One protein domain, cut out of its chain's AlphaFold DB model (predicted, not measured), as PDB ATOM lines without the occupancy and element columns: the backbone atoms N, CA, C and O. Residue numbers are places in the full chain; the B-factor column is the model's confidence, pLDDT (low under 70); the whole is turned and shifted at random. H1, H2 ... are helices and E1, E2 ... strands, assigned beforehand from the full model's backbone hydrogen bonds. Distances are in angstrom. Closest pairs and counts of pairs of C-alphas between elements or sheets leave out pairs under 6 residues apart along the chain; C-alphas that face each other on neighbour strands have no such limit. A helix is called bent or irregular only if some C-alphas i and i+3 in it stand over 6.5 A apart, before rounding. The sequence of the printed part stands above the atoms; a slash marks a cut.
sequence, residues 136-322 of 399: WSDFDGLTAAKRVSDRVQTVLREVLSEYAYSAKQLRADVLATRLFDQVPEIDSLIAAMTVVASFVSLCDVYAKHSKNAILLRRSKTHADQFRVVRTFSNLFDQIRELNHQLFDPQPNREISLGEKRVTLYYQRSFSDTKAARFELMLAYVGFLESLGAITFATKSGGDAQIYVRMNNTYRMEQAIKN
ATOM      1  N   TRP A 136      30.045 -26.306  58.439       83.44
ATOM      2  CA  TRP A 136      30.544 -25.103  57.757       83.44
ATOM      3  C   TRP A 136      31.272 -24.156  58.724       83.44
ATOM      4  O   TRP A 136      31.082 -24.224  59.942       83.44
ATOM      5  N   SER A 137      32.128 -23.283  58.183       70.06
ATOM      6  CA  SER A 137      32.882 -22.278  58.943       70.06
ATOM      7  C   SER A 137      32.039 -21.043  59.287       70.06
ATOM      8  O   SER A 137      31.021 -20.755  58.651       70.06
ATOM      9  N   ASP A 138      32.464 -20.297  60.314       57.22
ATOM     10  CA  ASP A 138      31.906 -18.970  60.586       57.22
ATOM     11  C   ASP A 138      32.402 -17.998  59.529       57.22
ATOM     12  O   ASP A 138      33.593 -17.718  59.485       57.22
ATOM     13  N   PHE A 139      31.486 -17.540  58.679       49.75
ATOM     14  CA  PHE A 139      31.239 -16.113  58.444       49.75
ATOM     15  C   PHE A 139      30.006 -15.897  57.541       49.75
ATOM     16  O   PHE A 139      29.384 -14.849  57.637       49.75
ATOM     17  N   ASP A 140      29.551 -16.915  56.789       60.25
ATOM     18  CA  ASP A 140      28.359 -16.801  55.913       60.25
ATOM     19  C   ASP A 140      27.414 -18.027  55.898       60.25
ATOM     20  O   ASP A 140      26.400 -18.066  55.187       60.25
ATOM     21  N   GLY A 141      27.705 -19.044  56.710       67.12
ATOM     22  CA  GLY A 141      26.787 -20.151  56.956       67.12
ATOM     23  C   GLY A 141      26.514 -21.077  55.761       67.12
ATOM     24  O   GLY A 141      27.109 -20.989  54.689       67.12
ATOM     25  N   LEU A 142      25.519 -21.950  55.931       75.12
ATOM     26  CA  LEU A 142      24.981 -22.821  54.879       75.12
ATOM     27  C   LEU A 142      24.467 -22.021  53.651       75.12
ATOM     28  O   LEU A 142      24.434 -22.525  52.530       75.12
ATOM     29  N   THR A 143      24.106 -20.750  53.843       80.00
ATOM     30  CA  THR A 143      23.659 -19.839  52.782       80.00
ATOM     31  C   THR A 143      24.785 -19.463  51.818       80.00
ATOM     32  O   THR A 143      24.549 -19.435  50.610       80.00
ATOM     33  N   ALA A 144      26.009 -19.219  52.304       79.44
ATOM     34  CA  ALA A 144      27.165 -19.038  51.421       79.44
ATOM     35  C   ALA A 144      27.413 -20.279  50.574       79.44
ATOM     36  O   ALA A 144      27.561 -20.159  49.362       79.44
ATOM     37  N   ALA A 145      27.383 -21.468  51.181       80.94
ATOM     38  CA  ALA A 145      27.586 -22.710  50.442       80.94
ATOM     39  C   ALA A 145      26.581 -22.877  49.294       80.94
ATOM     40  O   ALA A 145      26.965 -23.275  48.192       80.94
ATOM     41  N   LYS A 146      25.319 -22.490  49.517       86.00
ATOM     42  CA  LYS A 146      24.304 -22.439  48.460       86.00
ATOM     43  C   LYS A 146      24.677 -21.436  47.360       86.00
ATOM     44  O   LYS A 146      24.690 -21.807  46.193       86.00
ATOM     45  N   ARG A 147      25.065 -20.205  47.718       86.94
ATOM     46  CA  ARG A 147      25.471 -19.160  46.751       86.94
ATOM     47  C   ARG A 147      26.668 -19.577  45.891       86.94
ATOM     48  O   ARG A 147      26.631 -19.387  44.679       86.94
ATOM     49  N   VAL A 148      27.706 -20.153  46.502       86.25
ATOM     50  CA  VAL A 148      28.884 -20.666  45.781       86.25
ATOM     51  C   VAL A 148      28.464 -21.794  44.839       86.25
ATOM     52  O   VAL A 148      28.845 -21.797  43.671       86.25
ATOM     53  N   SER A 149      27.617 -22.716  45.311       87.25
ATOM     54  CA  SER A 149      27.071 -23.784  44.470       87.25
ATOM     55  C   SER A 149      26.306 -23.235  43.266       87.25
ATOM     56  O   SER A 149      26.528 -23.702  42.153       87.25
ATOM     57  N   ASP A 150      25.446 -22.234  43.462       90.06
ATOM     58  CA  ASP A 150      24.637 -21.639  42.395       90.06
ATOM     59  C   ASP A 150      25.517 -20.935  41.341       90.06
ATOM     60  O   ASP A 150      25.313 -21.120  40.136       90.06
ATOM     61  N   ARG A 151      26.556 -20.200  41.775       91.12
ATOM     62  CA  ARG A 151      27.562 -19.599  40.877       91.12
ATOM     63  C   ARG A 151      28.264 -20.659  40.035       91.12
ATOM     64  O   ARG A 151      28.254 -20.582  38.810       91.12
ATOM     65  N   VAL A 152      28.815 -21.684  40.678       91.56
ATOM     66  CA  VAL A 152      29.525 -22.771  39.990       91.56
ATOM     67  C   VAL A 152      28.597 -23.496  39.018       91.56
ATOM     68  O   VAL A 152      28.977 -23.764  37.884       91.56
ATOM     69  N   GLN A 153      27.358 -23.784  39.424       92.06
ATOM     70  CA  GLN A 153      26.365 -24.410  38.552       92.06
ATOM     71  C   GLN A 153      26.047 -23.564  37.318       92.06
ATOM     72  O   GLN A 153      25.804 -24.132  36.254       92.06
ATOM     73  N   THR A 154      26.062 -22.237  37.444       94.69
ATOM     74  CA  THR A 154      25.858 -21.317  36.318       94.69
ATOM     75  C   THR A 154      26.978 -21.479  35.296       94.69
ATOM     76  O   THR A 154      26.703 -21.831  34.149       94.69
ATOM     77  N   VAL A 155      28.233 -21.384  35.741       95.50
ATOM     78  CA  VAL A 155      29.416 -21.574  34.885       95.50
ATOM     79  C   VAL A 155      29.419 -22.965  34.241       95.50
ATOM     80  O   VAL A 155      29.608 -23.108  33.034       95.50
ATOM     81  N   LEU A 156      29.149 -24.014  35.026       95.00
ATOM     82  CA  LEU A 156      29.072 -25.385  34.517       95.00
ATOM     83  C   LEU A 156      27.987 -25.524  33.443       95.00
ATOM     84  O   LEU A 156      28.220 -26.164  32.422       95.00
ATOM     85  N   ARG A 157      26.801 -24.939  33.646       94.88
ATOM     86  CA  ARG A 157      25.702 -25.016  32.678       94.88
ATOM     87  C   ARG A 157      26.057 -24.310  31.375       94.88
ATOM     88  O   ARG A 157      25.765 -24.856  30.314       94.88
ATOM     89  N   GLU A 158      26.677 -23.137  31.452       94.38
ATOM     90  CA  GLU A 158      27.120 -22.373  30.284       94.38
ATOM     91  C   GLU A 158      28.140 -23.162  29.461       94.38
ATOM     92  O   GLU A 158      27.924 -23.390  28.269       94.38
ATOM     93  N   VAL A 159      29.194 -23.671  30.110       94.31
ATOM     94  CA  VAL A 159      30.227 -24.461  29.429       94.31
ATOM     95  C   VAL A 159      29.637 -25.754  28.868       94.31
ATOM     96  O   VAL A 159      29.854 -26.084  27.706       94.31
ATOM     97  N   LEU A 160      28.838 -26.498  29.637       94.31
ATOM     98  CA  LEU A 160      28.230 -27.728  29.124       94.31
ATOM     99  C   LEU A 160      27.280 -27.459  27.954       94.31
ATOM    100  O   LEU A 160      27.271 -28.247  27.013       94.31
ATOM    101  N   SER A 161      26.539 -26.350  27.968       93.75
ATOM    102  CA  SER A 161      25.694 -25.942  26.845       93.75
ATOM    103  C   SER A 161      26.527 -25.682  25.588       93.75
ATOM    104  O   SER A 161      26.255 -26.279  24.546       93.75
ATOM    105  N   GLU A 162      27.598 -24.884  25.692       93.44
ATOM    106  CA  GLU A 162      28.525 -24.613  24.582       93.44
ATOM    107  C   GLU A 162      29.008 -25.926  23.939       93.44
ATOM    108  O   GLU A 162      28.917 -26.120  22.724       93.44
ATOM    109  N   TYR A 163      29.447 -26.878  24.765       92.94
ATOM    110  CA  TYR A 163      30.016 -28.135  24.288       92.94
ATOM    111  C   TYR A 163      28.977 -29.194  23.888       92.94
ATOM    112  O   TYR A 163      29.294 -30.053  23.069       92.94
ATOM    113  N   ALA A 164      27.741 -29.135  24.392       90.19
ATOM    114  CA  ALA A 164      26.661 -30.051  24.007       90.19
ATOM    115  C   ALA A 164      26.114 -29.771  22.597       90.19
ATOM    116  O   ALA A 164      25.655 -30.695  21.910       90.19
ATOM    117  N   TYR A 165      26.136 -28.502  22.180       86.81
ATOM    118  CA  TYR A 165      25.680 -28.070  20.856       86.81
ATOM    119  C   TYR A 165      26.823 -27.896  19.856       86.81
ATOM    120  O   TYR A 165      26.589 -27.963  18.649       86.81
ATOM    121  N   SER A 166      28.061 -27.746  20.329       82.62
ATOM    122  CA  SER A 166      29.236 -27.822  19.465       82.62
ATOM    123  C   SER A 166      29.591 -29.275  19.114       82.62
ATOM    124  O   SER A 166      29.341 -30.207  19.874       82.62
ATOM    125  N   ALA A 167      30.262 -29.482  17.981       75.38
ATOM    126  CA  ALA A 167      30.924 -30.755  17.680       75.38
ATOM    127  C   ALA A 167      32.278 -30.915  18.415       75.38
ATOM    128  O   ALA A 167      33.035 -31.844  18.126       75.38
ATOM    129  N   LYS A 168      32.619 -29.992  19.330       86.19
ATOM    130  CA  LYS A 168      33.907 -29.947  20.030       86.19
ATOM    131  C   LYS A 168      33.878 -30.810  21.290       86.19
ATOM    132  O   LYS A 168      32.831 -31.123  21.848       86.19
ATOM    133  N   GLN A 169      35.064 -31.201  21.740       87.38
ATOM    134  CA  GLN A 169      35.247 -31.999  22.950       87.38
ATOM    135  C   GLN A 169      35.598 -31.096  24.122       87.38
ATOM    136  O   GLN A 169      36.467 -30.235  23.996       87.38
ATOM    137  N   LEU A 170      34.948 -31.327  25.260       90.94
ATOM    138  CA  LEU A 170      35.249 -30.620  26.494       90.94
ATOM    139  C   LEU A 170      36.470 -31.259  27.147       90.94
ATOM    140  O   LEU A 170      36.498 -32.471  27.356       90.94
ATOM    141  N   ARG A 171      37.467 -30.450  27.496       90.12
ATOM    142  CA  ARG A 171      38.607 -30.898  28.296       90.12
ATOM    143  C   ARG A 171      38.459 -30.455  29.752       90.12
ATOM    144  O   ARG A 171      37.909 -29.386  30.012       90.12
ATOM    145  N   ALA A 172      38.975 -31.258  30.681       88.50
ATOM    146  CA  ALA A 172      38.948 -30.955  32.113       88.50
ATOM    147  C   ALA A 172      39.643 -29.625  32.450       88.50
ATOM    148  O   ALA A 172      39.122 -28.851  33.246       88.50
ATOM    149  N   ASP A 173      40.783 -29.341  31.816       88.44
ATOM    150  CA  ASP A 173      41.552 -28.114  32.032       88.44
ATOM    151  C   ASP A 173      40.818 -26.874  31.513       88.44
ATOM    152  O   ASP A 173      40.786 -25.865  32.201       88.44
ATOM    153  N   VAL A 174      40.139 -26.971  30.365       91.88
ATOM    154  CA  VAL A 174      39.294 -25.880  29.852       91.88
ATOM    155  C   VAL A 174      38.166 -25.557  30.832       91.88
ATOM    156  O   VAL A 174      37.906 -24.388  31.108       91.88
ATOM    157  N   LEU A 175      37.507 -26.582  31.382       93.06
ATOM    158  CA  LEU A 175      36.467 -26.384  32.392       93.06
ATOM    159  C   LEU A 175      37.039 -25.772  33.680       93.06
ATOM    160  O   LEU A 175      36.420 -24.884  34.259       93.06
ATOM    161  N   ALA A 176      38.224 -26.217  34.106       92.75
ATOM    162  CA  ALA A 176      38.898 -25.699  35.291       92.75
ATOM    163  C   ALA A 176      39.312 -24.232  35.122       92.75
ATOM    164  O   ALA A 176      39.061 -23.438  36.021       92.75
ATOM    165  N   THR A 177      39.867 -23.844  33.970       94.56
ATOM    166  CA  THR A 177      40.190 -22.441  33.669       94.56
ATOM    167  C   THR A 177      38.937 -21.572  33.710       94.56
ATOM    168  O   THR A 177      38.929 -20.555  34.389       94.56
ATOM    169  N   ARG A 178      37.834 -22.009  33.084       95.25
ATOM    170  CA  ARG A 178      36.560 -21.270  33.129       95.25
ATOM    171  C   ARG A 178      36.036 -21.081  34.553       95.25
ATOM    172  O   ARG A 178      35.543 -20.007  34.875       95.25
ATOM    173  N   LEU A 179      36.133 -22.114  35.389       94.44
ATOM    174  CA  LEU A 179      35.736 -22.039  36.794       94.44
ATOM    175  C   LEU A 179      36.640 -21.096  37.592       94.44
ATOM    176  O   LEU A 179      36.122 -20.274  38.335       94.44
ATOM    177  N   PHE A 180      37.957 -21.184  37.412       94.25
ATOM    178  CA  PHE A 180      38.925 -20.302  38.063       94.25
ATOM    179  C   PHE A 180      38.710 -18.827  37.685       94.25
ATOM    180  O   PHE A 180      38.722 -17.965  38.555       94.25
ATOM    181  N   ASP A 181      38.434 -18.544  36.411       94.00
ATOM    182  CA  ASP A 181      38.248 -17.174  35.924       94.00
ATOM    183  C   ASP A 181      36.920 -16.541  36.388       94.00
ATOM    184  O   ASP A 181      36.822 -15.319  36.496       94.00
ATOM    185  N   GLN A 182      35.873 -17.347  36.616       93.69
ATOM    186  CA  GLN A 182      34.504 -16.857  36.850       93.69
ATOM    187  C   GLN A 182      33.972 -17.082  38.273       93.69
ATOM    188  O   GLN A 182      32.930 -16.523  38.624       93.69
ATOM    189  N   VAL A 183      34.647 -17.888  39.098       91.25
ATOM    190  CA  VAL A 183      34.236 -18.193  40.477       91.25
ATOM    191  C   VAL A 183      35.301 -17.671  41.449       91.25
ATOM    192  O   VAL A 183      36.308 -18.346  41.655       91.25
ATOM    193  N   PRO A 184      35.090 -16.497  42.079       88.19
ATOM    194  CA  PRO A 184      36.076 -15.861  42.959       88.19
ATOM    195  C   PRO A 184      36.505 -16.711  44.159       88.19
ATOM    196  O   PRO A 184      37.586 -16.516  44.704       88.19
ATOM    197  N   GLU A 185      35.652 -17.636  44.597       87.00
ATOM    198  CA  GLU A 185      35.931 -18.536  45.716       87.00
ATOM    199  C   GLU A 185      36.952 -19.634  45.372       87.00
ATOM    200  O   GLU A 185      37.447 -20.312  46.271       87.00
ATOM    201  N   ILE A 186      37.276 -19.823  44.089       88.31
ATOM    202  CA  ILE A 186      38.288 -20.776  43.637       88.31
ATOM    203  C   ILE A 186      39.637 -20.057  43.553       88.31
ATOM    204  O   ILE A 186      39.934 -19.350  42.596       88.31
ATOM    205  N   ASP A 187      40.475 -20.275  44.563       85.75
ATOM    206  CA  ASP A 187      41.742 -19.560  44.771       85.75
ATOM    207  C   ASP A 187      42.883 -19.945  43.811       85.75
ATOM    208  O   ASP A 187      43.897 -19.251  43.717       85.75
ATOM    209  N   SER A 188      42.753 -21.069  43.111       89.44
ATOM    210  CA  SER A 188      43.826 -21.645  42.310       89.44
ATOM    211  C   SER A 188      43.295 -22.573  41.221       89.44
ATOM    212  O   SER A 188      42.262 -23.231  41.366       89.44
ATOM    213  N   LEU A 189      44.064 -22.725  40.139       87.50
ATOM    214  CA  LEU A 189      43.754 -23.701  39.087       87.50
ATOM    215  C   LEU A 189      43.740 -25.147  39.625       87.50
ATOM    216  O   LEU A 189      43.021 -26.003  39.113       87.50
ATOM    217  N   ILE A 190      44.507 -25.423  40.685       80.50
ATOM    218  CA  ILE A 190      44.527 -26.726  41.367       80.50
ATOM    219  C   ILE A 190      43.193 -26.974  42.086       80.50
ATOM    220  O   ILE A 190      42.602 -28.052  41.940       80.50
ATOM    221  N   ALA A 191      42.682 -25.978  42.814       84.50
ATOM    222  CA  ALA A 191      41.348 -26.042  43.402       84.50
ATOM    223  C   ALA A 191      40.282 -26.223  42.310       84.50
ATOM    224  O   ALA A 191      39.454 -27.128  42.405       84.50
ATOM    225  N   ALA A 192      40.375 -25.479  41.203       89.88
ATOM    226  CA  ALA A 192      39.460 -25.616  40.070       89.88
ATOM    227  C   ALA A 192      39.450 -27.041  39.484       89.88
ATOM    228  O   ALA A 192      38.388 -27.624  39.263       89.88
ATOM    229  N   MET A 193      40.622 -27.653  39.293       85.94
ATOM    230  CA  MET A 193      40.740 -29.045  38.837       85.94
ATOM    231  C   MET A 193      40.119 -30.041  39.826       85.94
ATOM    232  O   MET A 193      39.532 -31.044  39.412       85.94
ATOM    233  N   THR A 194      40.203 -29.760  41.127       83.31
ATOM    234  CA  THR A 194      39.582 -30.572  42.185       83.31
ATOM    235  C   THR A 194      38.055 -30.508  42.116       83.31
ATOM    236  O   THR A 194      37.378 -31.538  42.244       83.31
ATOM    237  N   VAL A 195      37.513 -29.320  41.837       90.25
ATOM    238  CA  VAL A 195      36.082 -29.097  41.600       90.25
ATOM    239  C   VAL A 195      35.619 -29.840  40.348       90.25
ATOM    240  O   VAL A 195      34.632 -30.574  40.405       90.25
ATOM    241  N   VAL A 196      36.364 -29.740  39.241       90.94
ATOM    242  CA  VAL A 196      36.066 -30.470  37.995       90.94
ATOM    243  C   VAL A 196      36.049 -31.978  38.223       90.94
ATOM    244  O   VAL A 196      35.107 -32.651  37.809       90.94
ATOM    245  N   ALA A 197      37.048 -32.532  38.911       84.88
ATOM    246  CA  ALA A 197      37.095 -33.965  39.192       84.88
ATOM    247  C   ALA A 197      35.903 -34.428  40.049       84.88
ATOM    248  O   ALA A 197      35.295 -35.461  39.761       84.88
ATOM    249  N   SER A 198      35.528 -33.643  41.064       89.00
ATOM    250  CA  SER A 198      34.358 -33.936  41.902       89.00
ATOM    251  C   SER A 198      33.048 -33.826  41.114       89.00
ATOM    252  O   SER A 198      32.154 -34.655  41.286       89.00
ATOM    253  N   PHE A 199      32.952 -32.870  40.188       92.25
ATOM    254  CA  PHE A 199      31.820 -32.732  39.274       92.25
ATOM    255  C   PHE A 199      31.695 -33.915  38.300       92.25
ATOM    256  O   PHE A 199      30.599 -34.438  38.095       92.25
ATOM    257  N   VAL A 200      32.810 -34.393  37.739       89.50
ATOM    258  CA  VAL A 200      32.829 -35.598  36.893       89.50
ATOM    259  C   VAL A 200      32.383 -36.819  37.699       89.50
ATOM    260  O   VAL A 200      31.549 -37.587  37.226       89.50
ATOM    261  N   SER A 201      32.852 -36.966  38.943       86.19
ATOM    262  CA  SER A 201      32.394 -38.043  39.829       86.19
ATOM    263  C   SER A 201      30.889 -37.965  40.105       86.19
ATOM    264  O   SER A 201      30.225 -39.001  40.147       86.19
ATOM    265  N   LEU A 202      30.332 -36.762  40.274       90.88
ATOM    266  CA  LEU A 202      28.889 -36.566  40.412       90.88
ATOM    267  C   LEU A 202      28.139 -36.981  39.137       90.88
ATOM    268  O   LEU A 202      27.128 -37.678  39.230       90.88
ATOM    269  N   CYS A 203      28.651 -36.621  37.955       90.94
ATOM    270  CA  CYS A 203      28.101 -37.061  36.670       90.94
ATOM    271  C   CYS A 203      28.099 -38.592  36.538       90.94
ATOM    272  O   CYS A 203      27.102 -39.163  36.100       90.94
ATOM    273  N   ASP A 204      29.189 -39.253  36.932       87.44
ATOM    274  CA  ASP A 204      29.333 -40.709  36.846       87.44
ATOM    275  C   ASP A 204      28.351 -41.427  37.790       87.44
ATOM    276  O   ASP A 204      27.662 -42.367  37.381       87.44
ATOM    277  N   VAL A 205      28.220 -40.957  39.038       87.62
ATOM    278  CA  VAL A 205      27.248 -41.496  40.007       87.62
ATOM    279  C   VAL A 205      25.814 -41.258  39.534       87.62
ATOM    280  O   VAL A 205      24.978 -42.160  39.615       87.62
ATOM    281  N   TYR A 206      25.520 -40.078  38.985       90.62
ATOM    282  CA  TYR A 206      24.217 -39.795  38.391       90.62
ATOM    283  C   TYR A 206      23.908 -40.739  37.224       90.62
ATOM    284  O   TYR A 206      22.820 -41.316  37.171       90.62
ATOM    285  N   ALA A 207      24.857 -40.936  36.306       89.00
ATOM    286  CA  ALA A 207      24.685 -41.798  35.141       89.00
ATOM    287  C   ALA A 207      24.466 -43.267  35.537       89.00
ATOM    288  O   ALA A 207      23.608 -43.931  34.954       89.00
ATOM    289  N   LYS A 208      25.177 -43.752  36.567       86.62
ATOM    290  CA  LYS A 208      25.009 -45.103  37.132       86.62
ATOM    291  C   LYS A 208      23.559 -45.378  37.547       86.62
ATOM    292  O   LYS A 208      23.050 -46.464  37.282       86.62
ATOM    293  N   HIS A 209      22.895 -44.403  38.170       84.75
ATOM    294  CA  HIS A 209      21.559 -44.591  38.753       84.75
ATOM    295  C   HIS A 209      20.408 -44.171  37.841       84.75
ATOM    296  O   HIS A 209      19.339 -44.774  37.882       84.75
ATOM    297  N   SER A 210      20.613 -43.154  37.003       84.75
ATOM    298  CA  SER A 210      19.584 -42.641  36.087       84.75
ATOM    299  C   SER A 210      19.613 -43.293  34.703       84.75
ATOM    300  O   SER A 210      18.672 -43.115  33.935       84.75
ATOM    301  N   LYS A 211      20.698 -44.004  34.362       82.00
ATOM    302  CA  LYS A 211      21.034 -44.450  32.995       82.00
ATOM    303  C   LYS A 211      21.139 -43.302  31.974       82.00
ATOM    304  O   LYS A 211      21.219 -43.559  30.776       82.00
ATOM    305  N   ASN A 212      21.196 -42.050  32.434       85.50
ATOM    306  CA  ASN A 212      21.370 -40.858  31.611       85.50
ATOM    307  C   ASN A 212      22.801 -40.337  31.762       85.50
ATOM    308  O   ASN A 212      23.138 -39.669  32.738       85.50
ATOM    309  N   ALA A 213      23.658 -40.648  30.790       88.19
ATOM    310  CA  ALA A 213      25.020 -40.128  30.771       88.19
ATOM    311  C   ALA A 213      25.030 -38.622  30.469       88.19
ATOM    312  O   ALA A 213      24.344 -38.160  29.558       88.19
ATOM    313  N   ILE A 214      25.841 -37.874  31.219       91.38
ATOM    314  CA  ILE A 214      26.047 -36.427  31.036       91.38
ATOM    315  C   ILE A 214      27.353 -36.173  30.284       91.38
ATOM    316  O   ILE A 214      27.395 -35.401  29.327       91.38
ATOM    317  N   LEU A 215      28.407 -36.879  30.697       90.06
ATOM    318  CA  LEU A 215      29.741 -36.834  30.118       90.06
ATOM    319  C   LEU A 215      30.126 -38.239  29.648       90.06
ATOM    320  O   LEU A 215      30.024 -39.202  30.403       90.06
ATOM    321  N   LEU A 216      30.586 -38.359  28.405       87.00
ATOM    322  CA  LEU A 216      31.114 -39.606  27.852       87.00
ATOM    323  C   LEU A 216      32.626 -39.483  27.666       87.00
ATOM    324  O   LEU A 216      33.091 -38.621  26.916       87.00
ATOM    325  N   ARG A 217      33.391 -40.356  28.329       84.06
ATOM    326  CA  ARG A 217      34.857 -40.406  28.218       84.06
ATOM    327  C   ARG A 217      35.264 -41.090  26.913       84.06
ATOM    328  O   ARG A 217      34.764 -42.171  26.597       84.06
ATOM    329  N   ARG A 218      36.193 -40.495  26.163       65.56
ATOM    330  CA  ARG A 218      36.712 -41.082  24.918       65.56
ATOM    331  C   ARG A 218      38.074 -41.726  25.194       65.56
ATOM    332  O   ARG A 218      39.073 -41.029  25.294       65.56
ATOM    333  N   SER A 219      38.114 -43.060  25.252       57.00
ATOM    334  CA  SER A 219      39.322 -43.898  25.424       57.00
ATOM    335  C   SER A 219      39.920 -43.990  26.842       57.00
ATOM    336  O   SER A 219      39.827 -43.077  27.656       57.00
ATOM    337  N   LYS A 220      40.616 -45.112  27.103       51.94
ATOM    338  CA  LYS A 220      41.492 -45.330  28.271       51.94
ATOM    339  C   LYS A 220      42.723 -44.406  28.281       51.94
ATOM    340  O   LYS A 220      43.391 -44.344  29.308       51.94
ATOM    341  N   THR A 221      43.031 -43.719  27.176       48.88
ATOM    342  CA  THR A 221      44.245 -42.895  26.993       48.88
ATOM    343  C   THR A 221      44.036 -41.385  27.160       48.88
ATOM    344  O   THR A 221      44.996 -40.691  27.473       48.88
ATOM    345  N   HIS A 222      42.812 -40.862  27.007       52.06
ATOM    346  CA  HIS A 222      42.502 -39.425  27.119       52.06
ATOM    347  C   HIS A 222      41.428 -39.173  28.186       52.06
ATOM    348  O   HIS A 222      40.337 -38.683  27.902       52.06
ATOM    349  N   ALA A 223      41.733 -39.535  29.434       59.47
ATOM    350  CA  ALA A 223      40.770 -39.514  30.539       59.47
ATOM    351  C   ALA A 223      40.244 -38.125  30.942       59.47
ATOM    352  O   ALA A 223      39.279 -38.054  31.699       59.47
ATOM    353  N   ASP A 224      40.837 -37.057  30.411       73.00
ATOM    354  CA  ASP A 224      40.441 -35.673  30.670       73.00
ATOM    355  C   ASP A 224      39.625 -35.057  29.510       73.00
ATOM    356  O   ASP A 224      39.378 -33.853  29.513       73.00
ATOM    357  N   GLN A 225      39.219 -35.852  28.507       85.44
ATOM    358  CA  GLN A 225      38.373 -35.418  27.388       85.44
ATOM    359  C   GLN A 225      36.984 -36.056  27.437       85.44
ATOM    360  O   GLN A 225      36.824 -37.280  27.507       85.44
ATOM    361  N   PHE A 226      35.967 -35.207  27.317       89.12
ATOM    362  CA  PHE A 226      34.567 -35.568  27.453       89.12
ATOM    363  C   PHE A 226      33.762 -35.099  26.246       89.12
ATOM    364  O   PHE A 226      33.884 -33.966  25.775       89.12
ATOM    365  N   ARG A 227      32.867 -35.965  25.778       90.56
ATOM    366  CA  ARG A 227      31.725 -35.538  24.973       90.56
ATOM    367  C   ARG A 227      30.573 -35.207  25.917       90.56
ATOM    368  O   ARG A 227      30.156 -36.075  26.683       90.56
ATOM    369  N   VAL A 228      30.054 -33.986  25.829       92.69
ATOM    370  CA  VAL A 228      28.860 -33.573  26.576       92.69
ATOM    371  C   VAL A 228      27.612 -34.071  25.847       92.69
ATOM    372  O   VAL A 228      27.483 -33.921  24.630       92.69
ATOM    373  N   VAL A 229      26.705 -34.711  26.578       92.31
ATOM    374  CA  VAL A 229      25.431 -35.208  26.045       92.31
ATOM    375  C   VAL A 229      24.363 -34.123  26.190       92.31
ATOM    376  O   VAL A 229      24.326 -33.406  27.184       92.31
ATOM    377  N   ARG A 230      23.446 -34.013  25.220       88.50
ATOM    378  CA  ARG A 230      22.388 -32.981  25.211       88.50
ATOM    379  C   ARG A 230      21.436 -33.039  26.412       88.50
ATOM    380  O   ARG A 230      20.825 -32.035  26.744       88.50
ATOM    381  N   THR A 231      21.343 -34.181  27.086       90.19
ATOM    382  CA  THR A 231      20.543 -34.384  28.304       90.19
ATOM    383  C   THR A 231      21.216 -33.842  29.570       90.19
ATOM    384  O   THR A 231      20.773 -34.150  30.676       90.19
ATOM    385  N   PHE A 232      22.281 -33.038  29.441       92.06
ATOM    386  CA  PHE A 232      23.030 -32.501  30.579       92.06
ATOM    387  C   PHE A 232      22.168 -31.687  31.557       92.06
ATOM    388  O   PHE A 232      22.463 -31.649  32.749       92.06
ATOM    389  N   SER A 233      21.080 -31.070  31.078       91.50
ATOM    390  CA  SER A 233      20.126 -30.318  31.902       91.50
ATOM    391  C   SER A 233      19.529 -31.154  33.035       91.50
ATOM    392  O   SER A 233      19.343 -30.632  34.132       91.50
ATOM    393  N   ASN A 234      19.321 -32.457  32.808       92.62
ATOM    394  CA  ASN A 234      18.717 -33.366  33.784       92.62
ATOM    395  C   ASN A 234      19.569 -33.501  35.056       92.62
ATOM    396  O   ASN A 234      19.034 -33.727  36.142       92.62
ATOM    397  N   LEU A 235      20.895 -33.343  34.942       93.88
ATOM    398  CA  LEU A 235      21.780 -33.316  36.107       93.88
ATOM    399  C   LEU A 235      21.482 -32.109  36.994       93.88
ATOM    400  O   LEU A 235      21.481 -32.231  38.212       93.88
ATOM    401  N   PHE A 236      21.214 -30.948  36.401       93.56
ATOM    402  CA  PHE A 236      20.946 -29.740  37.170       93.56
ATOM    403  C   PHE A 236      19.569 -29.757  37.834       93.56
ATOM    404  O   PHE A 236      19.426 -29.240  38.939       93.56
ATOM    405  N   ASP A 237      18.574 -30.396  37.218       92.50
ATOM    406  CA  ASP A 237      17.307 -30.686  37.898       92.50
ATOM    407  C   ASP A 237      17.534 -31.583  39.114       92.50
ATOM    408  O   ASP A 237      17.025 -31.320  40.201       92.50
ATOM    409  N   GLN A 238      18.387 -32.593  38.965       92.00
ATOM    410  CA  GLN A 238      18.750 -33.461  40.070       92.00
ATOM    411  C   GLN A 238      19.552 -32.736  41.162       92.00
ATOM    412  O   GLN A 238      19.328 -32.997  42.344       92.00
ATOM    413  N   ILE A 239      20.457 -31.821  40.800       92.19
ATOM    414  CA  ILE A 239      21.178 -30.975  41.761       92.19
ATOM    415  C   ILE A 239      20.200 -30.071  42.514       92.19
ATOM    416  O   ILE A 239      20.327 -29.937  43.727       92.19
ATOM    417  N   ARG A 240      19.185 -29.513  41.847       91.50
ATOM    418  CA  ARG A 240      18.128 -28.723  42.495       91.50
ATOM    419  C   ARG A 240      17.369 -29.532  43.554       91.50
ATOM    420  O   ARG A 240      17.171 -29.040  44.660       91.50
ATOM    421  N   GLU A 241      17.033 -30.788  43.276       90.38
ATOM    422  CA  GLU A 241      16.423 -31.684  44.273       90.38
ATOM    423  C   GLU A 241      17.351 -31.973  45.467       90.38
ATOM    424  O   GLU A 241      16.908 -32.036  46.615       90.38
ATOM    425  N   LEU A 242      18.655 -32.136  45.224       90.81
ATOM    426  CA  LEU A 242      19.646 -32.335  46.291       90.81
ATOM    427  C   LEU A 242      19.839 -31.055  47.118       90.81
ATOM    428  O   LEU A 242      19.943 -31.124  48.343       90.81
ATOM    429  N   ASN A 243      19.796 -29.895  46.462       89.62
ATOM    430  CA  ASN A 243      19.771 -28.579  47.085       89.62
ATOM    431  C   ASN A 243      18.582 -28.469  48.055       89.62
ATOM    432  O   ASN A 243      18.773 -28.163  49.230       89.62
ATOM    433  N   HIS A 244      17.367 -28.789  47.597       87.56
ATOM    434  CA  HIS A 244      16.170 -28.791  48.443       87.56
ATOM    435  C   HIS A 244      16.296 -29.748  49.640       87.56
ATOM    436  O   HIS A 244      15.817 -29.443  50.732       87.56
ATOM    437  N   GLN A 245      16.968 -30.891  49.471       87.38
ATOM    438  CA  GLN A 245      17.191 -31.837  50.568       87.38
ATOM    439  C   GLN A 245      18.179 -31.329  51.628       87.38
ATOM    440  O   GLN A 245      17.996 -31.605  52.815       87.38
ATOM    441  N   LEU A 246      19.235 -30.628  51.208       88.06
ATOM    442  CA  LEU A 246      20.309 -30.178  52.093       88.06
ATOM    443  C   LEU A 246      20.011 -28.820  52.745       88.06
ATOM    444  O   LEU A 246      20.219 -28.647  53.949       88.06
ATOM    445  N   PHE A 247      19.543 -27.858  51.950       84.50
ATOM    446  CA  PHE A 247      19.419 -26.457  52.350       84.50
ATOM    447  C   PHE A 247      18.056 -26.138  52.974       84.50
ATOM    448  O   PHE A 247      17.993 -25.405  53.968       84.50
ATOM    449  N   ASP A 248      16.979 -26.742  52.473       85.06
ATOM    450  CA  ASP A 248      15.618 -26.395  52.889       85.06
ATOM    451  C   ASP A 248      15.113 -27.317  54.015       85.06
ATOM    452  O   ASP A 248      15.671 -28.401  54.235       85.06
ATOM    453  N   PRO A 249      14.137 -26.891  54.840       80.25
ATOM    454  CA  PRO A 249      13.612 -27.724  55.918       80.25
ATOM    455  C   PRO A 249      13.040 -29.040  55.378       80.25
ATOM    456  O   PRO A 249      12.141 -29.036  54.543       80.25
ATOM    457  N   GLN A 250      13.559 -30.167  55.871       81.19
ATOM    458  CA  GLN A 250      13.120 -31.504  55.477       81.19
ATOM    459  C   GLN A 250      12.845 -32.369  56.705       81.19
ATOM    460  O   GLN A 250      13.538 -32.249  57.718       81.19
ATOM    461  N   PRO A 251      11.904 -33.319  56.619       76.81
ATOM    462  CA  PRO A 251      11.563 -34.174  57.749       76.81
ATOM    463  C   PRO A 251      12.734 -35.090  58.159       76.81
ATOM    464  O   PRO A 251      12.907 -35.400  59.337       76.81
ATOM    465  N   ASN A 252      13.615 -35.470  57.232       77.06
ATOM    466  CA  ASN A 252      14.809 -36.278  57.507       77.06
ATOM    467  C   ASN A 252      16.071 -35.466  57.844       77.06
ATOM    468  O   ASN A 252      17.163 -36.041  57.852       77.06
ATOM    469  N   ARG A 253      15.924 -34.165  58.110       82.19
ATOM    470  CA  ARG A 253      17.010 -33.224  58.381       82.19
ATOM    471  C   ARG A 253      16.913 -32.671  59.801       82.19
ATOM    472  O   ARG A 253      15.829 -32.473  60.338       82.19
ATOM    473  N   GLU A 254      18.065 -32.387  60.386       82.50
ATOM    474  CA  GLU A 254      18.211 -31.681  61.655       82.50
ATOM    475  C   GLU A 254      19.284 -30.602  61.506       82.50
ATOM    476  O   GLU A 254      20.312 -30.837  60.872       82.50
ATOM    477  N   ILE A 255      19.041 -29.412  62.054       79.56
ATOM    478  CA  ILE A 255      20.002 -28.310  62.039       79.56
ATOM    479  C   ILE A 255      20.374 -27.948  63.474       79.56
ATOM    480  O   ILE A 255      19.508 -27.662  64.296       79.56
ATOM    481  N   SER A 256      21.670 -27.956  63.763       78.56
ATOM    482  CA  SER A 256      22.233 -27.439  65.003       78.56
ATOM    483  C   SER A 256      23.011 -26.177  64.668       78.56
ATOM    484  O   SER A 256      24.104 -26.238  64.102       78.56
ATOM    485  N   LEU A 257      22.415 -25.018  64.966       69.94
ATOM    486  CA  LEU A 257      23.026 -23.716  64.688       69.94
ATOM    487  C   LEU A 257      24.278 -23.485  65.545       69.94
ATOM    488  O   LEU A 257      25.261 -22.963  65.033       69.94
ATOM    489  N   GLY A 258      24.276 -23.939  66.805       69.12
ATOM    490  CA  GLY A 258      25.438 -23.828  67.696       69.12
ATOM    491  C   GLY A 258      26.628 -24.682  67.247       69.12
ATOM    492  O   GLY A 258      27.767 -24.236  67.309       69.12
ATOM    493  N   GLU A 259      26.370 -25.884  66.721       68.12
ATOM    494  CA  GLU A 259      27.422 -26.762  66.182       68.12
ATOM    495  C   GLU A 259      27.729 -26.502  64.701       68.12
ATOM    496  O   GLU A 259      28.566 -27.200  64.126       68.12
ATOM    497  N   LYS A 260      27.028 -25.546  64.070       82.62
ATOM    498  CA  LYS A 260      27.085 -25.277  62.623       82.62
ATOM    499  C   LYS A 260      27.034 -26.548  61.794       82.62
ATOM    500  O   LYS A 260      27.887 -26.814  60.946       82.62
ATOM    501  N   ARG A 261      26.026 -27.361  62.101       84.94
ATOM    502  CA  ARG A 261      25.861 -28.692  61.535       84.94
ATOM    503  C   ARG A 261      24.460 -28.887  60.993       84.94
ATOM    504  O   ARG A 261      23.471 -28.620  61.673       84.94
ATOM    505  N   VAL A 262      24.380 -29.431  59.786       88.00
ATOM    506  CA  VAL A 262      23.178 -30.043  59.233       88.00
ATOM    507  C   VAL A 262      23.394 -31.544  59.226       88.00
ATOM    508  O   VAL A 262      24.375 -32.042  58.687       88.00
ATOM    509  N   THR A 263      22.458 -32.259  59.826       86.31
ATOM    510  CA  THR A 263      22.461 -33.712  59.901       86.31
ATOM    511  C   THR A 263      21.355 -34.246  59.004       86.31
ATOM    512  O   THR A 263      20.176 -33.962  59.224       86.31
ATOM    513  N   LEU A 264      21.724 -35.024  57.990       86.69
ATOM    514  CA  LEU A 264      20.790 -35.733  57.124       86.69
ATOM    515  C   LEU A 264      20.758 -37.205  57.497       86.69
ATOM    516  O   LEU A 264      21.787 -37.872  57.592       86.69
ATOM    517  N   TYR A 265      19.557 -37.742  57.638       82.38
ATOM    518  CA  TYR A 265      19.367 -39.152  57.915       82.38
ATOM    519  C   TYR A 265      18.858 -39.858  56.648       82.38
ATOM    520  O   TYR A 265      17.793 -39.532  56.110       82.38
ATOM    521  N   TYR A 266      19.523 -40.945  56.258       79.06
ATOM    522  CA  TYR A 266      19.108 -41.858  55.186       79.06
ATOM    523  C   TYR A 266      18.754 -43.233  55.747       79.06
ATOM    524  O   TYR A 266      19.477 -43.771  56.578       79.06
ATOM    525  N   GLN A 267      17.632 -43.812  55.312       74.00
ATOM    526  CA  GLN A 267      17.311 -45.200  55.647       74.00
ATOM    527  C   GLN A 267      18.239 -46.107  54.841       74.00
ATOM    528  O   GLN A 267      18.337 -45.962  53.622       74.00
ATOM    529  N   ARG A 268      18.887 -47.063  55.505       69.12
ATOM    530  CA  ARG A 268      19.578 -48.146  54.814       69.12
ATOM    531  C   ARG A 268      18.528 -49.039  54.187       69.12
ATOM    532  O   ARG A 268      17.836 -49.775  54.882       69.12
ATOM    533  N   SER A 269      18.415 -48.958  52.874       58.22
ATOM    534  CA  SER A 269      17.735 -49.987  52.107       58.22
ATOM    535  C   SER A 269      18.782 -50.811  51.396       58.22
ATOM    536  O   SER A 269      19.661 -50.251  50.745       58.22
ATOM    537  N   PHE A 270      18.638 -52.127  51.466       49.84
ATOM    538  CA  PHE A 270      19.362 -53.056  50.600       49.84
ATOM    539  C   PHE A 270      18.712 -53.167  49.205       49.84
ATOM    540  O   PHE A 270      19.060 -54.053  48.438       49.84
ATOM    541  N   SER A 271      17.751 -52.289  48.882       51.44
ATOM    542  CA  SER A 271      17.167 -52.149  47.545       51.44
ATOM    543  C   SER A 271      17.866 -51.041  46.748       51.44
ATOM    544  O   SER A 271      18.071 -49.940  47.275       51.44
ATOM    545  N   ASP A 272      18.121 -51.288  45.462       56.47
ATOM    546  CA  ASP A 272      18.919 -50.425  44.571       56.47
ATOM    547  C   ASP A 272      18.488 -48.944  44.555       56.47
ATOM    548  O   ASP A 272      19.321 -48.039  44.565       56.47
ATOM    549  N   THR A 273      17.185 -48.654  44.611       57.50
ATOM    550  CA  THR A 273      16.648 -47.290  44.422       57.50
ATOM    551  C   THR A 273      16.902 -46.317  45.579       57.50
ATOM    552  O   THR A 273      17.066 -45.117  45.357       57.50
ATOM    553  N   LYS A 274      16.940 -46.786  46.831       60.84
ATOM    554  CA  LYS A 274      17.228 -45.926  47.999       60.84
ATOM    555  C   LYS A 274      18.738 -45.787  48.230       60.84
ATOM    556  O   LYS A 274      19.173 -44.730  48.685       60.84
ATOM    557  N   ALA A 275      19.521 -46.806  47.862       66.50
ATOM    558  CA  ALA A 275      20.979 -46.719  47.811       66.50
ATOM    559  C   ALA A 275      21.432 -45.641  46.810       66.50
ATOM    560  O   ALA A 275      22.299 -44.832  47.136       66.50
ATOM    561  N   ALA A 276      20.751 -45.541  45.662       75.38
ATOM    562  CA  ALA A 276      21.002 -44.514  44.653       75.38
ATOM    563  C   ALA A 276      20.930 -43.079  45.195       75.38
ATOM    564  O   ALA A 276      21.838 -42.282  44.971       75.38
ATOM    565  N   ARG A 277      19.876 -42.743  45.955       79.94
ATOM    566  CA  ARG A 277      19.712 -41.393  46.528       79.94
ATOM    567  C   ARG A 277      20.802 -41.047  47.541       79.94
ATOM    568  O   ARG A 277      21.246 -39.906  47.581       79.94
ATOM    569  N   PHE A 278      21.222 -42.021  48.348       81.94
ATOM    570  CA  PHE A 278      22.310 -41.833  49.306       81.94
ATOM    571  C   PHE A 278      23.656 -41.628  48.598       81.94
ATOM    572  O   PHE A 278      24.343 -40.657  48.898       81.94
ATOM    573  N   GLU A 279      24.008 -42.489  47.635       82.62
ATOM    574  CA  GLU A 279      25.245 -42.351  46.849       82.62
ATOM    575  C   GLU A 279      25.298 -41.011  46.106       82.62
ATOM    576  O   GLU A 279      26.339 -40.358  46.061       82.62
ATOM    577  N   LEU A 280      24.163 -40.574  45.558       88.19
ATOM    578  CA  LEU A 280      24.071 -39.316  44.835       88.19
ATOM    579  C   LEU A 280      24.203 -38.098  45.754       88.19
ATOM    580  O   LEU A 280      24.938 -37.170  45.421       88.19
ATOM    581  N   MET A 281      23.554 -38.113  46.925       89.56
ATOM    582  CA  MET A 281      23.769 -37.078  47.940       89.56
ATOM    583  C   MET A 281      25.232 -37.052  48.384       89.56
ATOM    584  O   MET A 281      25.799 -35.975  48.509       89.56
ATOM    585  N   LEU A 282      25.861 -38.219  48.566       87.19
ATOM    586  CA  LEU A 282      27.265 -38.327  48.957       87.19
ATOM    587  C   LEU A 282      28.205 -37.698  47.920       87.19
ATOM    588  O   LEU A 282      29.101 -36.932  48.274       87.19
ATOM    589  N   ALA A 283      27.982 -37.989  46.636       86.75
ATOM    590  CA  ALA A 283      28.724 -37.370  45.544       86.75
ATOM    591  C   ALA A 283      28.497 -35.850  45.496       86.75
ATOM    592  O   ALA A 283      29.434 -35.091  45.259       86.75
ATOM    593  N   TYR A 284      27.272 -35.403  45.772       91.44
ATOM    594  CA  TYR A 284      26.912 -33.990  45.771       91.44
ATOM    595  C   TYR A 284      27.532 -33.201  46.931       91.44
ATOM    596  O   TYR A 284      28.145 -32.164  46.691       91.44
ATOM    597  N   VAL A 285      27.480 -33.699  48.171       89.75
ATOM    598  CA  VAL A 285      28.204 -33.062  49.289       89.75
ATOM    599  C   VAL A 285      29.722 -33.147  49.096       89.75
ATOM    600  O   VAL A 285      30.431 -32.227  49.481       89.75
ATOM    601  N   GLY A 286      30.219 -34.187  48.413       86.62
ATOM    602  CA  GLY A 286      31.610 -34.292  47.962       86.62
ATOM    603  C   GLY A 286      32.020 -33.219  46.955       86.62
ATOM    604  O   GLY A 286      33.143 -32.714  47.016       86.62
ATOM    605  N   PHE A 287      31.108 -32.856  46.054       89.81
ATOM    606  CA  PHE A 287      31.262 -31.729  45.142       89.81
ATOM    607  C   PHE A 287      31.239 -30.393  45.895       89.81
ATOM    608  O   PHE A 287      32.139 -29.580  45.699       89.81
ATOM    609  N   LEU A 288      30.307 -30.187  46.827       88.50
ATOM    610  CA  LEU A 288      30.275 -28.973  47.651       88.50
ATOM    611  C   LEU A 288      31.505 -28.830  48.567       88.50
ATOM    612  O   LEU A 288      32.002 -27.725  48.755       88.50
ATOM    613  N   GLU A 289      32.035 -29.932  49.104       86.12
ATOM    614  CA  GLU A 289      33.282 -29.932  49.882       86.12
ATOM    615  C   GLU A 289      34.482 -29.518  49.025       86.12
ATOM    616  O   GLU A 289      35.348 -28.785  49.491       86.12
ATOM    617  N   SER A 290      34.520 -29.927  47.750       84.88
ATOM    618  CA  SER A 290      35.598 -29.525  46.835       84.88
ATOM    619  C   SER A 290      35.621 -28.024  46.527       84.88
ATOM    620  O   SER A 290      36.654 -27.516  46.107       84.88
ATOM    621  N   LEU A 291      34.511 -27.320  46.781       83.75
ATOM    622  CA  LEU A 291      34.414 -25.860  46.699       83.75
ATOM    623  C   LEU A 291      34.951 -25.157  47.956       83.75
ATOM    624  O   LEU A 291      34.914 -23.935  48.024       83.75
ATOM    625  N   GLY A 292      35.360 -25.902  48.988       78.25
ATOM    626  CA  GLY A 292      35.774 -25.344  50.279       78.25
ATOM    627  C   GLY A 292      34.626 -24.769  51.119       78.25
ATOM    628  O   GLY A 292      34.863 -24.254  52.208       78.25
ATOM    629  N   ALA A 293      33.379 -24.870  50.649       77.81
ATOM    630  CA  ALA A 293      32.223 -24.240  51.285       77.81
ATOM    631  C   ALA A 293      31.653 -25.037  52.470       77.81
ATOM    632  O   ALA A 293      31.032 -24.470  53.370       77.81
ATOM    633  N   ILE A 294      31.834 -26.360  52.460       85.50
ATOM    634  CA  ILE A 294      31.397 -27.260  53.529       85.50
ATOM    635  C   ILE A 294      32.451 -28.331  53.789       85.50
ATOM    636  O   ILE A 294      33.310 -28.613  52.961       85.50
ATOM    637  N   THR A 295      32.318 -28.995  54.924       85.00
ATOM    638  CA  THR A 295      32.953 -30.278  55.229       85.00
ATOM    639  C   THR A 295      31.850 -31.273  55.545       85.00
ATOM    640  O   THR A 295      30.779 -30.876  56.009       85.00
ATOM    641  N   PHE A 296      32.059 -32.561  55.284       84.94
ATOM    642  CA  PHE A 296      31.056 -33.553  55.659       84.94
ATOM    643  C   PHE A 296      31.665 -34.874  56.123       84.94
ATOM    644  O   PHE A 296      32.790 -35.231  55.778       84.94
ATOM    645  N   ALA A 297      30.887 -35.616  56.903       79.56
ATOM    646  CA  ALA A 297      31.229 -36.942  57.391       79.56
ATOM    647  C   ALA A 297      30.010 -37.859  57.305       79.56
ATOM    648  O   ALA A 297      28.875 -37.435  57.520       79.56
ATOM    649  N   THR A 298      30.234 -39.139  57.016       74.06
ATOM    650  CA  THR A 298      29.159 -40.134  57.038       74.06
ATOM    651  C   THR A 298      29.268 -40.995  58.284       74.06
ATOM    652  O   THR A 298      30.207 -41.775  58.419       74.06
ATOM    653  N   LYS A 299      28.259 -40.932  59.148       72.25
ATOM    654  CA  LYS A 299      28.132 -41.797  60.321       72.25
ATOM    655  C   LYS A 299      27.272 -42.998  59.960       72.25
ATOM    656  O   LYS A 299      26.044 -42.945  59.855       72.25
ATOM    657  N   SER A 300      27.958 -44.094  59.678       59.44
ATOM    658  CA  SER A 300      27.377 -45.400  59.400       59.44
ATOM    659  C   SER A 300      27.137 -46.157  60.706       59.44
ATOM    660  O   SER A 300      27.864 -45.990  61.670       59.44
ATOM    661  N   GLY A 301      26.164 -47.073  60.716       45.66
ATOM    662  CA  GLY A 301      25.864 -47.931  61.860       45.66
ATOM    663  C   GLY A 301      27.021 -48.770  62.430       45.66
ATOM    664  O   GLY A 301      26.882 -49.375  63.488       45.66
ATOM    665  N   GLY A 302      28.158 -48.819  61.751       45.19
ATOM    666  CA  GLY A 302      29.451 -49.007  62.388       45.19
ATOM    667  C   GLY A 302      30.307 -47.823  61.975       45.19
ATOM    668  O   GLY A 302      30.483 -47.625  60.769       45.19
ATOM    669  N   ASP A 303      30.765 -47.046  62.949       47.28
ATOM    670  CA  ASP A 303      31.707 -45.954  62.727       47.28
ATOM    671  C   ASP A 303      32.932 -46.555  62.026       47.28
ATOM    672  O   ASP A 303      33.582 -47.460  62.562       47.28
ATOM    673  N   ALA A 304      33.182 -46.156  60.778       47.81
ATOM    674  CA  ALA A 304      34.403 -46.557  60.102       47.81
ATOM    675  C   ALA A 304      35.550 -45.863  60.838       47.81
ATOM    676  O   ALA A 304      35.515 -44.647  61.003       47.81
ATOM    677  N   GLN A 305      36.571 -46.610  61.272       50.56
ATOM    678  CA  GLN A 305      37.750 -46.013  61.919       50.56
ATOM    679  C   GLN A 305      38.400 -44.926  61.048       50.56
ATOM    680  O   GLN A 305      39.064 -44.015  61.556       50.56
ATOM    681  N   ILE A 306      38.187 -45.036  59.733       55.56
ATOM    682  CA  ILE A 306      38.645 -44.123  58.699       55.56
ATOM    683  C   ILE A 306      37.568 -44.056  57.612       55.56
ATOM    684  O   ILE A 306      37.245 -45.071  56.989       55.56
ATOM    685  N   TYR A 307      37.010 -42.871  57.372       62.38
ATOM    686  CA  TYR A 307      36.159 -42.624  56.211       62.38
ATOM    687  C   TYR A 307      37.048 -42.420  54.984       62.38
ATOM    688  O   TYR A 307      37.919 -41.554  55.008       62.38
ATOM    689  N   VAL A 308      36.834 -43.204  53.921       65.12
ATOM    690  CA  VAL A 308      37.563 -43.068  52.652       65.12
ATOM    691  C   VAL A 308      36.577 -42.752  51.533       65.12
ATOM    692  O   VAL A 308      35.722 -43.572  51.198       65.12
ATOM    693  N   ARG A 309      36.716 -41.573  50.927       67.31
ATOM    694  CA  ARG A 309      35.996 -41.178  49.713       67.31
ATOM    695  C   ARG A 309      36.898 -41.376  48.510       67.31
ATOM    696  O   ARG A 309      37.953 -40.762  48.454       67.31
ATOM    697  N   MET A 310      36.475 -42.166  47.527       67.69
ATOM    698  CA  MET A 310      37.167 -42.254  46.238       67.69
ATOM    699  C   MET A 310      36.582 -41.222  45.274       67.69
ATOM    700  O   MET A 310      35.399 -41.282  44.957       67.69
ATOM    701  N   ASN A 311      37.413 -40.297  44.803       62.44
ATOM    702  CA  ASN A 311      37.016 -39.254  43.861       62.44
ATOM    703  C   ASN A 311      37.364 -39.608  42.412       62.44
ATOM    704  O   ASN A 311      36.661 -39.209  41.490       62.44
ATOM    705  N   ASN A 312      38.473 -40.322  42.188       63.41
ATOM    706  CA  ASN A 312      38.934 -40.660  40.843       63.41
ATOM    707  C   ASN A 312      39.682 -41.999  40.833       63.41
ATOM    708  O   ASN A 312      40.895 -42.061  41.029       63.41
ATOM    709  N   THR A 313      38.946 -43.079  40.571       66.62
ATOM    710  CA  THR A 313      39.495 -44.442  40.486       66.62
ATOM    711  C   THR A 313      40.512 -44.598  39.362       66.62
ATOM    712  O   THR A 313      41.532 -45.254  39.543       66.62
ATOM    713  N   TYR A 314      40.299 -43.921  38.234       64.88
ATOM    714  CA  TYR A 314      41.193 -43.995  37.082       64.88
ATOM    715  C   TYR A 314      42.607 -43.483  37.392       64.88
ATOM    716  O   TYR A 314      43.588 -44.121  37.021       64.88
ATOM    717  N   ARG A 315      42.740 -42.355  38.102       64.69
ATOM    718  CA  ARG A 315      44.068 -41.836  38.481       64.69
ATOM    719  C   ARG A 315      44.792 -42.759  39.460       64.69
ATOM    720  O   ARG A 315      46.009 -42.892  39.362       64.69
ATOM    721  N   MET A 316      44.059 -43.453  40.335       69.56
ATOM    722  CA  MET A 316      44.648 -44.498  41.183       69.56
ATOM    723  C   MET A 316      45.157 -45.670  40.346       69.56
ATOM    724  O   MET A 316      46.287 -46.107  40.536       69.56
ATOM    725  N   GLU A 317      44.371 -46.144  39.377       70.06
ATOM    726  CA  GLU A 317      44.808 -47.213  38.474       70.06
ATOM    727  C   GLU A 317      46.047 -46.830  37.662       70.06
ATOM    728  O   GLU A 317      46.921 -47.668  37.452       70.06
ATOM    729  N   GLN A 318      46.135 -45.579  37.201       68.25
ATOM    730  CA  GLN A 318      47.309 -45.087  36.482       68.25
ATOM    731  C   GLN A 318      48.547 -45.022  37.378       68.25
ATOM    732  O   GLN A 318      49.621 -45.439  36.953       68.25
ATOM    733  N   ALA A 319      48.396 -44.573  38.627       69.44
ATOM    734  CA  ALA A 319      49.488 -44.573  39.595       69.44
ATOM    735  C   ALA A 319      49.992 -45.997  39.889       69.44
ATOM    736  O   ALA A 319      51.197 -46.212  39.940       69.44
ATOM    737  N   ILE A 320      49.087 -46.977  40.004       72.56
ATOM    738  CA  ILE A 320      49.435 -48.396  40.206       72.56
ATOM    739  C   ILE A 320      50.165 -48.977  38.987       72.56
ATOM    740  O   ILE A 320      51.094 -49.765  39.136       72.56
ATOM    741  N   LYS A 321      49.744 -48.605  37.773       75.00
ATOM    742  CA  LYS A 321      50.344 -49.089  36.519       75.00
ATOM    743  C   LYS A 321      51.662 -48.398  36.173       75.00
ATOM    744  O   LYS A 321      52.331 -48.845  35.247       75.00
ATOM    745  N   ASN A 322      52.025 -47.323  36.873       72.12
ATOM    746  CA  ASN A 322      53.271 -46.606  36.653       72.12
ATOM    747  C   ASN A 322      54.397 -47.214  37.513       72.12
ATOM    748  O   ASN A 322      54.446 -46.945  38.714       72.12
TER     749      ASN A 322
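This is residues 136 to 322 of the 399 residues of the protein "Superfamily II DNA helicase" of Lactobacillus paracasei subsp. paracasei Lpp123 (UniProt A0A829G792). Two pairs of long helices cross in two layers: H1 and H4 lie side by side, and H3 and H5, also side by side, run nearly at right angles over them. H2 packs on H1 and H3, hairpin E1-E2 lies at one end of the H1-H4 pair, hairpin E3-E4 lies at the other, and residues 316 to 322 stick out at the last end. The printed part has 187 residues, with six named helices and six named strands in the order H1 H2 H3 E1 E2 H4 E3 E4 H5 E5 E6 H6; its class is mixed, helices and strands, and both two-strand sheets are antiparallel. It is compact, with a radius of gyration of the C-alphas of 16.9 A and spans of 48 by 37 by 34 A.

Start with H1, residues 141 to 165; its residues 152 to 159 alone touch H2, residues 172 to 182, at a steep tilt of 52 degrees, closest at C-alphas Val 155 and Leu 179, 6.6 A. H2 touches H3, residues 189 to 210, closest at C-alphas Ala 176 and Ala 192, 4.8 A. Next come E1, residues 215 to 217, and E2, residues 225 to 228, a hairpin with N 216 and O 227 at 2.9 A, within hydrogen-bond range. H4, residues 230 to 247, touches H1 at a shallow tilt of 5 degrees, opposite ways, closest at C-alphas Ala 164 and Arg 230, 5.3 A. E3, residues 253 to 256, and E4, residues 261 to 267, form a hairpin with N 254 and O 263 at 2.9 A. H5, residues 272 to 290, touches H3 at a shallow tilt of 9 degrees, opposite ways, closest at C-alphas Ser 198 and Phe 287, 5.0 A. H5 only just touches H4, with 3 pairs of C-alphas within 8 A, closest Leu 242 and Met 281, 6.5 A, about perpendicular at 83 degrees. E5, residues 295 to 299, and E6, residues 306 to 310, pair with no named strand; H6, residues 313 to 321, touches no helix. In H2, H3 and H6 every O i to N i+4 pair is within hydrogen-bond range; H1 has 20 of 21, H4 11 of 14, H5 14 of 15.

Find C-alpha 141 at (26.787, -20.151, 56.956); from there H1 runs 37.0 A to C-alpha 165 at (25.680, -28.070, 20.856). H3 measures 30.9 A, H4 28.1 A, H5 26.8 A and E4 19.5 A. H4 is irregular: C-alphas 230 and 233 are 7.5 A apart. H6 ends at C-alpha 321, (50.344, -49.089, 36.519).

The C-alphas farthest apart, Ala 167 and Gly 258, are 50.8 A apart. The printed part has no cut, and no link is long. Look for pLDDT under 70 in 40 residues, among them 300 to 316.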